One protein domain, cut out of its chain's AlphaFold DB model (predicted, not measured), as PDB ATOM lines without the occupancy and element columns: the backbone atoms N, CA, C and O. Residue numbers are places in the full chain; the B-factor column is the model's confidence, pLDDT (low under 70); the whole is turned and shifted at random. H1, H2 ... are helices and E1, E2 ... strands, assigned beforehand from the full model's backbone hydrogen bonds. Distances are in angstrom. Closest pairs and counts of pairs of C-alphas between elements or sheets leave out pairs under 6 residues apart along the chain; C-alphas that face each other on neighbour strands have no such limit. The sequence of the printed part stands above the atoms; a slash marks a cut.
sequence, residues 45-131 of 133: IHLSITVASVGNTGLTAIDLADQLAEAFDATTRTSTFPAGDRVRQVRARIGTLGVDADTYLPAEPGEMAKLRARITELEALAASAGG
ATOM      1  N   ILE A  45     281.602 209.426 204.413       87.19
ATOM      2  CA  ILE A  45     280.790 209.687 205.605       87.19
ATOM      3  C   ILE A  45     279.356 209.895 205.151       87.19
ATOM      4  O   ILE A  45     279.102 210.607 204.172       87.19
ATOM      5  N   HIS A  46     278.428 209.220 205.817       92.38
ATOM      6  CA  HIS A  46     277.051 209.161 205.368       92.38
ATOM      7  C   HIS A  46     276.080 208.976 206.533       92.38
ATOM      8  O   HIS A  46     276.368 208.202 207.444       92.38
ATOM      9  N   LEU A  47     274.949 209.679 206.483       90.50
ATOM     10  CA  LEU A  47     273.797 209.477 207.359       90.50
ATOM     11  C   LEU A  47     272.636 208.924 206.530       90.50
ATOM     12  O   LEU A  47     272.287 209.498 205.500       90.50
ATOM     13  N   SER A  48     272.024 207.839 207.007       91.19
ATOM     14  CA  SER A  48     270.830 207.243 206.406       91.19
ATOM     15  C   SER A  48     269.652 207.364 207.367       91.19
ATOM     16  O   SER A  48     269.763 206.952 208.522       91.19
ATOM     17  N   ILE A  49     268.529 207.902 206.892       87.44
ATOM     18  CA  ILE A  49     267.300 208.098 207.668       87.44
ATOM     19  C   ILE A  49     266.157 207.350 206.982       87.44
ATOM     20  O   ILE A  49     265.643 207.792 205.960       87.44
ATOM     21  N   THR A  50     265.707 206.250 207.577       85.38
ATOM     22  CA  THR A  50     264.495 205.565 207.112       85.38
ATOM     23  C   THR A  50     263.300 206.096 207.890       85.38
ATOM     24  O   THR A  50     263.128 205.804 209.072       85.38
ATOM     25  N   VAL A  51     262.490 206.910 207.219       76.38
ATOM     26  CA  VAL A  51     261.344 207.629 207.792       76.38
ATOM     27  C   VAL A  51     260.163 206.694 208.059       76.38
ATOM     28  O   VAL A  51     259.493 206.803 209.083       76.38
ATOM     29  N   ALA A  52     259.916 205.758 207.148       73.88
ATOM     30  CA  ALA A  52     258.923 204.705 207.306       73.88
ATOM     31  C   ALA A  52     259.390 203.451 206.576       73.88
ATOM     32  O   ALA A  52     260.047 203.549 205.543       73.88
ATOM     33  N   SER A  53     259.037 202.280 207.104       65.88
ATOM     34  CA  SER A  53     259.320 200.980 206.496       65.88
ATOM     35  C   SER A  53     258.113 200.436 205.724       65.88
ATOM     36  O   SER A  53     256.975 200.885 205.902       65.88
ATOM     37  N   VAL A  54     258.357 199.435 204.872       61.09
ATOM     38  CA  VAL A  54     257.313 198.683 204.157       61.09
ATOM     39  C   VAL A  54     256.243 198.207 205.147       61.09
ATOM     40  O   VAL A  54     256.553 197.541 206.133       61.09
ATOM     41  N   GLY A  55     254.979 198.555 204.891       58.50
ATOM     42  CA  GLY A  55     253.840 198.190 205.744       58.50
ATOM     43  C   GLY A  55     253.466 199.212 206.826       58.50
ATOM     44  O   GLY A  55     252.392 199.083 207.405       58.50
ATOM     45  N   ASN A  56     254.273 200.256 207.050       58.78
ATOM     46  CA  ASN A  56     253.961 201.368 207.959       58.78
ATOM     47  C   ASN A  56     253.811 202.695 207.188       58.78
ATOM     48  O   ASN A  56     254.459 203.699 207.479       58.78
ATOM     49  N   THR A  57     252.990 202.673 206.134       58.91
ATOM     50  CA  THR A  57     252.825 203.768 205.164       58.91
ATOM     51  C   THR A  57     251.754 204.765 205.620       58.91
ATOM     52  O   THR A  57     250.675 204.877 205.042       58.91
ATOM     53  N   GLY A  58     252.030 205.489 206.704       59.44
ATOM     54  CA  GLY A  58     251.195 206.620 207.117       59.44
ATOM     55  C   GLY A  58     251.407 207.845 206.220       59.44
ATOM     56  O   GLY A  58     252.521 208.094 205.764       59.44
ATOM     57  N   LEU A  59     250.362 208.658 206.013       58.31
ATOM     58  CA  LEU A  59     250.457 209.962 205.324       58.31
ATOM     59  C   LEU A  59     251.520 210.883 205.954       58.31
ATOM     60  O   LEU A  59     252.182 211.636 205.245       58.31
ATOM     61  N   THR A  60     251.773 210.725 207.257       64.56
ATOM     62  CA  THR A  60     252.825 211.424 208.014       64.56
ATOM     63  C   THR A  60     254.236 211.195 207.471       64.56
ATOM     64  O   THR A  60     255.145 211.962 207.771       64.56
ATOM     65  N   ALA A  61     254.447 210.135 206.690       70.81
ATOM     66  CA  ALA A  61     255.760 209.770 206.188       70.81
ATOM     67  C   ALA A  61     256.177 210.597 204.955       70.81
ATOM     68  O   ALA A  61     257.372 210.758 204.720       70.81
ATOM     69  N   ILE A  62     255.217 211.127 204.186       77.31
ATOM     70  CA  ILE A  62     255.482 212.001 203.030       77.31
ATOM     71  C   ILE A  62     255.862 213.397 203.516       77.31
ATOM     72  O   ILE A  62     256.915 213.899 203.130       77.31
ATOM     73  N   ASP A  63     255.050 213.968 204.408       81.44
ATOM     74  CA  ASP A  63     255.284 215.296 204.985       81.44
ATOM     75  C   ASP A  63     256.652 215.367 205.668       81.44
ATOM     76  O   ASP A  63     257.366 216.359 205.560       81.44
ATOM     77  N   LEU A  64     257.059 214.276 206.322       84.12
ATOM     78  CA  LEU A  64     258.363 214.189 206.960       84.12
ATOM     79  C   LEU A  64     259.522 214.157 205.949       84.12
ATOM     80  O   LEU A  64     260.556 214.774 206.187       84.12
ATOM     81  N   ALA A  65     259.369 213.487 204.803       86.69
ATOM     82  CA  ALA A  65     260.381 213.539 203.746       86.69
ATOM     83  C   ALA A  65     260.519 214.953 203.155       86.69
ATOM     84  O   ALA A  65     261.628 215.365 202.821       86.69
ATOM     85  N   ASP A  66     259.421 215.703 203.058       87.44
ATOM     86  CA  ASP A  66     259.451 217.088 202.584       87.44
ATOM     87  C   ASP A  66     260.084 218.032 203.622       87.44
ATOM     88  O   ASP A  66     260.928 218.846 203.254       87.44
ATOM     89  N   GLN A  67     259.802 217.847 204.917       88.31
ATOM     90  CA  GLN A  67     260.487 218.569 206.003       88.31
ATOM     91  C   GLN A  67     261.998 218.303 206.018       88.31
ATOM     92  O   GLN A  67     262.791 219.222 206.194       88.31
ATOM     93  N   LEU A  68     262.421 217.052 205.806       89.88
ATOM     94  CA  LEU A  68     263.844 216.708 205.712       89.88
ATOM     95  C   LEU A  68     264.498 217.357 204.489       89.88
ATOM     96  O   LEU A  68     265.633 217.819 204.572       89.88
ATOM     97  N   ALA A  69     263.795 217.392 203.356       92.00
ATOM     98  CA  ALA A  69     264.281 218.066 202.160       92.00
ATOM     99  C   ALA A  69     264.476 219.566 202.406       92.00
ATOM    100  O   ALA A  69     265.537 220.089 202.084       92.00
ATOM    101  N   GLU A  70     263.517 220.229 203.051       92.12
ATOM    102  CA  GLU A  70     263.639 221.634 203.446       92.12
ATOM    103  C   GLU A  70     264.807 221.855 204.422       92.12
ATOM    104  O   GLU A  70     265.672 222.695 204.173       92.12
ATOM    105  N   ALA A  71     264.899 221.054 205.487       92.19
ATOM    106  CA  ALA A  71     265.933 221.209 206.509       92.19
ATOM    107  C   ALA A  71     267.362 221.036 205.964       92.19
ATOM    108  O   ALA A  71     268.297 221.716 206.408       92.19
ATOM    109  N   PHE A  72     267.539 220.138 204.992       91.75
ATOM    110  CA  PHE A  72     268.834 219.842 204.380       91.75
ATOM    111  C   PHE A  72     269.086 220.562 203.048       91.75
ATOM    112  O   PHE A  72     270.062 220.219 202.380       91.75
ATOM    113  N   ASP A  73     268.254 221.543 202.673       91.62
ATOM    114  CA  ASP A  73     268.343 222.281 201.400       91.62
ATOM    115  C   ASP A  73     268.452 221.339 200.182       91.62
ATOM    116  O   ASP A  73     269.358 221.405 199.349       91.62
ATOM    117  N   ALA A  74     267.545 220.366 200.138       94.00
ATOM    118  CA  ALA A  74     267.509 219.300 199.152       94.00
ATOM    119  C   ALA A  74     266.138 219.196 198.482       94.00
ATOM    120  O   ALA A  74     265.146 219.790 198.894       94.00
ATOM    121  N   THR A  75     266.072 218.393 197.423       93.12
ATOM    122  CA  THR A  75     264.821 218.099 196.715       93.12
ATOM    123  C   THR A  75     264.383 216.665 196.958       93.12
ATOM    124  O   THR A  75     265.217 215.753 196.995       93.12
ATOM    125  N   THR A  76     263.072 216.442 197.019       92.75
ATOM    126  CA  THR A  76     262.518 215.090 197.036       92.75
ATOM    127  C   THR A  76     262.446 214.487 195.635       92.75
ATOM    128  O   THR A  76     262.226 215.165 194.632       92.75
ATOM    129  N   ARG A  77     262.620 213.167 195.555       92.75
ATOM    130  CA  ARG A  77     262.417 212.377 194.338       92.75
ATOM    131  C   ARG A  77     261.614 211.133 194.660       92.75
ATOM    132  O   ARG A  77     261.923 210.428 195.612       92.75
ATOM    133  N   THR A  78     260.640 210.803 193.822       90.69
ATOM    134  CA  THR A  78     259.987 209.492 193.879       90.69
ATOM    135  C   THR A  78     260.677 208.511 192.939       90.69
ATOM    136  O   THR A  78     260.907 208.808 191.767       90.69
ATOM    137  N   SER A  79     260.985 207.330 193.461       88.56
ATOM    138  CA  SER A  79     261.564 206.205 192.731       88.56
ATOM    139  C   SER A  79     260.674 204.974 192.909       88.56
ATOM    140  O   SER A  79     259.925 204.873 193.878       88.56
ATOM    141  N   THR A  80     260.727 204.046 191.957       87.38
ATOM    142  CA  THR A  80     260.027 202.756 192.034       87.38
ATOM    143  C   THR A  80     261.065 201.645 191.997       87.38
ATOM    144  O   THR A  80     261.922 201.633 191.111       87.38
ATOM    145  N   PHE A  81     261.025 200.749 192.977       82.50
ATOM    146  CA  PHE A  81     261.882 199.574 193.036       82.50
ATOM    147  C   PHE A  81     261.334 198.440 192.153       82.50
ATOM    148  O   PHE A  81     260.146 198.436 191.828       82.50
ATOM    149  N   PRO A  82     262.166 197.446 191.779       76.75
ATOM    150  CA  PRO A  82     261.747 196.336 190.917       76.75
ATOM    151  C   PRO A  82     260.533 195.542 191.425       76.75
ATOM    152  O   PRO A  82     259.797 194.985 190.619       76.75
ATOM    153  N   ALA A  83     260.301 195.511 192.742       79.75
ATOM    154  CA  ALA A  83     259.146 194.857 193.362       79.75
ATOM    155  C   ALA A  83     257.833 195.667 193.261       79.75
ATOM    156  O   ALA A  83     256.795 195.214 193.732       79.75
ATOM    157  N   GLY A  84     257.862 196.861 192.657       78.94
ATOM    158  CA  GLY A  84     256.719 197.774 192.562       78.94
ATOM    159  C   GLY A  84     256.596 198.744 193.740       78.94
ATOM    160  O   GLY A  84     255.793 199.675 193.678       78.94
ATOM    161  N   ASP A  85     257.421 198.578 194.778       82.44
ATOM    162  CA  ASP A  85     257.467 199.495 195.913       82.44
ATOM    163  C   ASP A  85     257.888 200.891 195.467       82.44
ATOM    164  O   ASP A  85     258.890 201.083 194.770       82.44
ATOM    165  N   ARG A  86     257.123 201.889 195.895       85.69
ATOM    166  CA  ARG A  86     257.410 203.292 195.617       85.69
ATOM    167  C   ARG A  86     258.026 203.929 196.844       85.69
ATOM    168  O   ARG A  86     257.518 203.764 197.948       85.69
ATOM    169  N   VAL A  87     259.085 204.700 196.640       88.25
ATOM    170  CA  VAL A  87     259.807 205.373 197.720       88.25
ATOM    171  C   VAL A  87     260.001 206.837 197.371       88.25
ATOM    172  O   VAL A  87     260.379 207.165 196.244       88.25
ATOM    173  N   ARG A  88     259.738 207.728 198.327       89.88
ATOM    174  CA  ARG A  88     260.122 209.139 198.252       89.88
ATOM    175  C   ARG A  88     261.458 209.299 198.970       89.88
ATOM    176  O   ARG A  88     261.628 208.830 200.088       89.88
ATOM    177  N   GLN A  89     262.418 209.881 198.272       92.25
ATOM    178  CA  GLN A  89     263.818 209.954 198.663       92.25
ATOM    179  C   GLN A  89     264.239 211.412 198.780       92.25
ATOM    180  O   GLN A  89     263.892 212.221 197.920       92.25
ATOM    181  N   VAL A  90     265.041 211.707 199.791       94.12
ATOM    182  CA  VAL A  90     265.799 212.947 199.946       94.12
ATOM    183  C   VAL A  90     267.263 212.575 199.832       94.12
ATOM    184  O   VAL A  90     267.714 211.644 200.496       94.12
ATOM    185  N   ARG A  91     268.007 213.282 198.987       95.12
ATOM    186  CA  ARG A  91     269.465 213.160 198.942       95.12
ATOM    187  C   ARG A  91     270.065 214.541 199.054       95.12
ATOM    188  O   ARG A  91     269.849 215.368 198.172       95.12
ATOM    189  N   ALA A  92     270.814 214.764 200.119       94.75
ATOM    190  CA  ALA A  92     271.506 216.011 200.381       94.75
ATOM    191  C   ALA A  92     273.007 215.764 200.517       94.75
ATOM    192  O   ALA A  92     273.473 214.649 200.790       94.75
ATOM    193  N   ARG A  93     273.783 216.830 200.338       94.00
ATOM    194  CA  ARG A  93     275.219 216.806 200.583       94.00
ATOM    195  C   ARG A  93     275.632 218.053 201.342       94.00
ATOM    196  O   ARG A  93     275.452 219.160 200.854       94.00
ATOM    197  N   ILE A  94     276.227 217.849 202.511       91.31
ATOM    198  CA  ILE A  94     276.727 218.902 203.390       91.31
ATOM    199  C   ILE A  94     278.251 218.750 203.424       91.31
ATOM    200  O   ILE A  94     278.793 217.887 204.114       91.31
ATOM    201  N   GLY A  95     278.955 219.502 202.576       88.06
ATOM    202  CA  GLY A  95     280.393 219.311 202.358       88.06
ATOM    203  C   GLY A  95     280.727 217.889 201.872       88.06
ATOM    204  O   GLY A  95     280.324 217.461 200.785       88.06
ATOM    205  N   THR A  96     281.482 217.130 202.671       87.44
ATOM    206  CA  THR A  96     281.821 215.723 202.381       87.44
ATOM    207  C   THR A  96     280.803 214.719 202.921       87.44
ATOM    208  O   THR A  96     280.864 213.547 202.545       87.44
ATOM    209  N   LEU A  97     279.880 215.150 203.783       91.38
ATOM    210  CA  LEU A  97     278.845 214.305 204.364       91.38
ATOM    211  C   LEU A  97     277.681 214.162 203.381       91.38
ATOM    212  O   LEU A  97     277.071 215.151 202.975       91.38
ATOM    213  N   GLY A  98     277.355 212.928 203.006       93.50
ATOM    214  CA  GLY A  98     276.091 212.649 202.323       93.50
ATOM    215  C   GLY A  98     274.981 212.348 203.328       93.50
ATOM    216  O   GLY A  98     275.231 211.710 204.351       93.50
ATOM    217  N   VAL A  99     273.765 212.775 203.017       93.75
ATOM    218  CA  VAL A  99     272.562 212.458 203.790       93.75
ATOM    219  C   VAL A  99     271.547 211.858 202.832       93.75
ATOM    220  O   VAL A  99     271.165 212.511 201.862       93.75
ATOM    221  N   ASP A 100     271.127 210.624 203.091       93.81
ATOM    222  CA  ASP A 100     270.014 209.999 202.383       93.81
ATOM    223  C   ASP A 100     268.862 209.788 203.365       93.81
ATOM    224  O   ASP A 100     269.050 209.226 204.444       93.81
ATOM    225  N   ALA A 101     267.663 210.209 202.979       90.81
ATOM    226  CA  ALA A 101     266.441 209.839 203.672       90.81
ATOM    227  C   ALA A 101     265.467 209.167 202.714       90.81
ATOM    228  O   ALA A 101     265.373 209.544 201.543       90.81
ATOM    229  N   ASP A 102     264.735 208.176 203.201       89.81
ATOM    230  CA  ASP A 102     263.781 207.432 202.398       89.81
ATOM    231  C   ASP A 102     262.507 207.085 203.169       89.81
ATOM    232  O   ASP A 102     262.513 206.817 204.370       89.81
ATOM    233  N   THR A 103     261.384 207.116 202.456       87.56
ATOM    234  CA  THR A 103     260.073 206.736 202.976       87.56
ATOM    235  C   THR A 103     259.300 205.934 201.942       87.56
ATOM    236  O   THR A 103     259.253 206.307 200.764       87.56
ATOM    237  N   TYR A 104     258.677 204.836 202.365       84.50
ATOM    238  CA  TYR A 104     257.797 204.065 201.494       84.50
ATOM    239  C   TYR A 104     256.466 204.788 201.312       84.50
ATOM    240  O   TYR A 104     255.810 205.200 202.268       84.50
ATOM    241  N   LEU A 105     256.060 204.924 200.055       81.38
ATOM    242  CA  LEU A 105     254.755 205.445 199.695       81.38
ATOM    243  C   LEU A 105     253.724 204.316 199.761       81.38
ATOM    244  O   LEU A 105     254.044 203.174 199.412       81.38
ATOM    245  N   PRO A 106     252.480 204.614 200.170       76.38
ATOM    246  CA  PRO A 106     251.405 203.641 200.074       76.38
ATOM    247  C   PRO A 106     251.229 203.194 198.618       76.38
ATOM    248  O   PRO A 106     251.439 203.968 197.675       76.38
ATOM    249  N   ALA A 107     250.836 201.934 198.439       76.94
ATOM    250  CA  ALA A 107     250.485 201.417 197.125       76.94
ATOM    251  C   ALA A 107     249.368 202.272 196.509       76.94
ATOM    252  O   ALA A 107     248.454 202.714 197.212       76.94
ATOM    253  N   GLU A 108     249.423 202.505 195.194       74.62
ATOM    254  CA  GLU A 108     248.308 203.188 194.544       74.62
ATOM    255  C   GLU A 108     247.033 202.351 194.663       74.62
ATOM    256  O   GLU A 108     247.088 201.125 194.515       74.62
ATOM    257  N   PRO A 109     245.869 202.991 194.867       77.94
ATOM    258  CA  PRO A 109     244.613 202.272 194.828       77.94
ATOM    259  C   PRO A 109     244.460 201.590 193.467       77.94
ATOM    260  O   PRO A 109     244.643 202.220 192.419       77.94
ATOM    261  N   GLY A 110     244.091 200.309 193.477       81.75
ATOM    262  CA  GLY A 110     243.726 199.606 192.251       81.75
ATOM    263  C   GLY A 110     242.540 200.282 191.554       81.75
ATOM    264  O   GLY A 110     241.768 201.016 192.174       81.75
ATOM    265  N   GLU A 111     242.363 200.009 190.265       83.81
ATOM    266  CA  GLU A 111     241.330 200.638 189.427       83.81
ATOM    267  C   GLU A 111     239.919 200.516 190.022       83.81
ATOM    268  O   GLU A 111     239.171 201.489 190.076       83.81
ATOM    269  N   MET A 112     239.592 199.357 190.601       83.25
ATOM    270  CA  MET A 112     238.312 199.138 191.278       83.25
ATOM    271  C   MET A 112     238.121 200.033 192.513       83.25
ATOM    272  O   MET A 112     237.017 200.508 192.773       83.25
ATOM    273  N   ALA A 113     239.185 200.288 193.280       87.81
ATOM    274  CA  ALA A 113     239.128 201.194 194.424       87.81
ATOM    275  C   ALA A 113     238.964 202.652 193.966       87.81
ATOM    276  O   ALA A 113     238.158 203.380 194.545       87.81
ATOM    277  N   LYS A 114     239.653 203.053 192.884       89.38
ATOM    278  CA  LYS A 114     239.495 204.376 192.252       89.38
ATOM    279  C   LYS A 114     238.055 204.588 191.765       89.38
ATOM    280  O   LYS A 114     237.460 205.624 192.052       89.38
ATOM    281  N   LEU A 115     237.473 203.590 191.096       92.31
ATOM    282  CA  LEU A 115     236.087 203.633 190.619       92.31
ATOM    283  C   LEU A 115     235.084 203.760 191.769       92.31
ATOM    284  O   LEU A 115     234.201 204.611 191.710       92.31
ATOM    285  N   ARG A 116     235.240 202.967 192.836       93.38
ATOM    286  CA  ARG A 116     234.371 203.060 194.023       93.38
ATOM    287  C   ARG A 116     234.442 204.437 194.674       93.38
ATOM    288  O   ARG A 116     233.400 205.021 194.939       93.38
ATOM    289  N   ALA A 117     235.647 204.978 194.864       92.12
ATOM    290  CA  ALA A 117     235.823 206.320 195.415       92.12
ATOM    291  C   ALA A 117     235.143 207.389 194.543       92.12
ATOM    292  O   ALA A 117     234.462 208.267 195.067       92.12
ATOM    293  N   ARG A 118     235.260 207.276 193.213       93.44
ATOM    294  CA  ARG A 118     234.618 208.210 192.284       93.44
ATOM    295  C   ARG A 118     233.093 208.122 192.318       93.44
ATOM    296  O   ARG A 118     232.439 209.155 192.249       93.44
ATOM    297  N   ILE A 119     232.526 206.920 192.433       95.38
ATOM    298  CA  ILE A 119     231.076 206.742 192.594       95.38
ATOM    299  C   ILE A 119     230.609 207.429 193.880       95.38
ATOM    300  O   ILE A 119     229.694 208.241 193.819       95.38
ATOM    301  N   THR A 120     231.284 207.190 195.007       95.69
ATOM    302  CA  THR A 120     230.940 207.824 196.289       95.69
ATOM    303  C   THR A 120     231.012 209.352 196.224       95.69
ATOM    304  O   THR A 120     230.131 210.036 196.740       95.69
ATOM    305  N   GLU A 121     232.029 209.907 195.564       94.00
ATOM    306  CA  GLU A 121     232.143 211.353 195.346       94.00
ATOM    307  C   GLU A 121     230.974 211.897 194.508       94.00
ATOM    308  O   GLU A 121     230.368 212.908 194.864       94.00
ATOM    309  N   LEU A 122     230.616 211.213 193.417       94.62
ATOM    310  CA  LEU A 122     229.500 211.606 192.553       94.62
ATOM    311  C   LEU A 122     228.148 211.512 193.272       94.62
ATOM    312  O   LEU A 122     227.305 212.388 193.091       94.62
ATOM    313  N   GLU A 123     227.947 210.494 194.106       94.19
ATOM    314  CA  GLU A 123     226.747 210.349 194.935       94.19
ATOM    315  C   GLU A 123     226.639 211.476 195.972       94.19
ATOM    316  O   GLU A 123     225.563 212.050 196.144       94.19
ATOM    317  N   ALA A 124     227.749 211.866 196.607       93.12
ATOM    318  CA  ALA A 124     227.783 212.997 197.536       93.12
ATOM    319  C   ALA A 124     227.497 214.342 196.835       93.12
ATOM    320  O   ALA A 124     226.757 215.187 197.354       93.12
ATOM    321  N   LEU A 125     228.035 214.539 195.628       91.56
ATOM    322  CA  LEU A 125     227.733 215.706 194.794       91.56
ATOM    323  C   LEU A 125     226.258 215.730 194.359       91.56
ATOM    324  O   LEU A 125     225.619 216.777 194.416       91.56
ATOM    325  N   ALA A 126     225.681 214.586 193.987       91.00
ATOM    326  CA  ALA A 126     224.264 214.492 193.635       91.00
ATOM    327  C   ALA A 126     223.346 214.770 194.839       91.00
ATOM    328  O   ALA A 126     222.350 215.482 194.705       91.00
ATOM    329  N   ALA A 127     223.700 214.267 196.025       88.00
ATOM    330  CA  ALA A 127     222.958 214.514 197.259       88.00
ATOM    331  C   ALA A 127     222.999 215.994 197.679       88.00
ATOM    332  O   ALA A 127     221.986 216.533 198.123       88.00
ATOM    333  N   SER A 128     224.137 216.671 197.496       84.38
ATOM    334  CA  SER A 128     224.265 218.111 197.774       84.38
ATOM    335  C   SER A 128     223.584 218.995 196.720       84.38
ATOM    336  O   SER A 128     223.060 220.053 197.063       84.38
ATOM    337  N   ALA A 129     223.507 218.551 195.461       76.94
ATOM    338  CA  ALA A 129     222.805 219.258 194.387       76.94
ATOM    339  C   ALA A 129     221.273 219.059 194.410       76.94
ATOM    340  O   ALA A 129     220.531 219.908 193.919       76.94
ATOM    341  N   GLY A 130     220.777 217.965 194.998       61.06
ATOM    342  CA  GLY A 130     219.349 217.622 195.066       61.06
ATOM    343  C   GLY A 130     218.514 218.415 196.083       61.06
ATOM    344  O   GLY A 130     217.310 218.192 196.170       61.06
ATOM    345  N   GLY A 131     219.120 219.337 196.841       55.62
ATOM    346  CA  GLY A 131     218.458 220.145 197.877       55.62
ATOM    347  C   GLY A 131     217.718 221.399 197.388       55.62
ATOM    348  O   GLY A 131     217.276 222.196 198.208       55.62
TER     349      GLY A 131
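Overview. This is residues 45 to 131 of the 133 residues of an uncharacterized protein of Micromonospora yangpuensis (UniProt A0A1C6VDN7). A twisted sheet, E1 E4 E3 E2, with helix H1 over one face makes a two-layer body; helix H2 forms an arm, with residues 110 to 116 and 118 to 131 sticking out. The 87 printed residues run E1 H1 E2 E3 E4 H2, mixed in class and sheet. The whole is only just extended, close to loose: radius of gyration of the C-alphas 18.2 A, spans 63 by 30 by 17 A.

Arrangement. E1, residues 45 to 52, is parallel to E4, residues 97 to 104 (N 49 to O 100, 2.8 A). H1, residues 60 to 71, is on the sheet over E4 and E3, height 8.4 A; its Ala 69 and Val 90 have C-alphas 5.8 A apart, the closest of H1 and E3, residues 86 to 94. E2, residues 76 to 80, E3 and E4 form a meander, successive antiparallel hairpins (N 77 to O 89, N 90 to O 101, both 2.8 A). E1, H1, E2 make a split strand-helix-strand unit, E4 and E3 between its strands, crossover right-handed. H1 and H2, residues 111 to 129, have every O i to N i+4 pair within hydrogen-bond range.

Along the chain. E1 begins at C-alpha 45 (280.790, 209.687, 205.605); H2, 26.7 A long, ends at C-alpha 129 (222.805, 219.258, 194.387).

Size, cuts and confidence. The printed part has no cut and no long link; pLDDT is under 70 at residues 53 to 60 and 130 to 131.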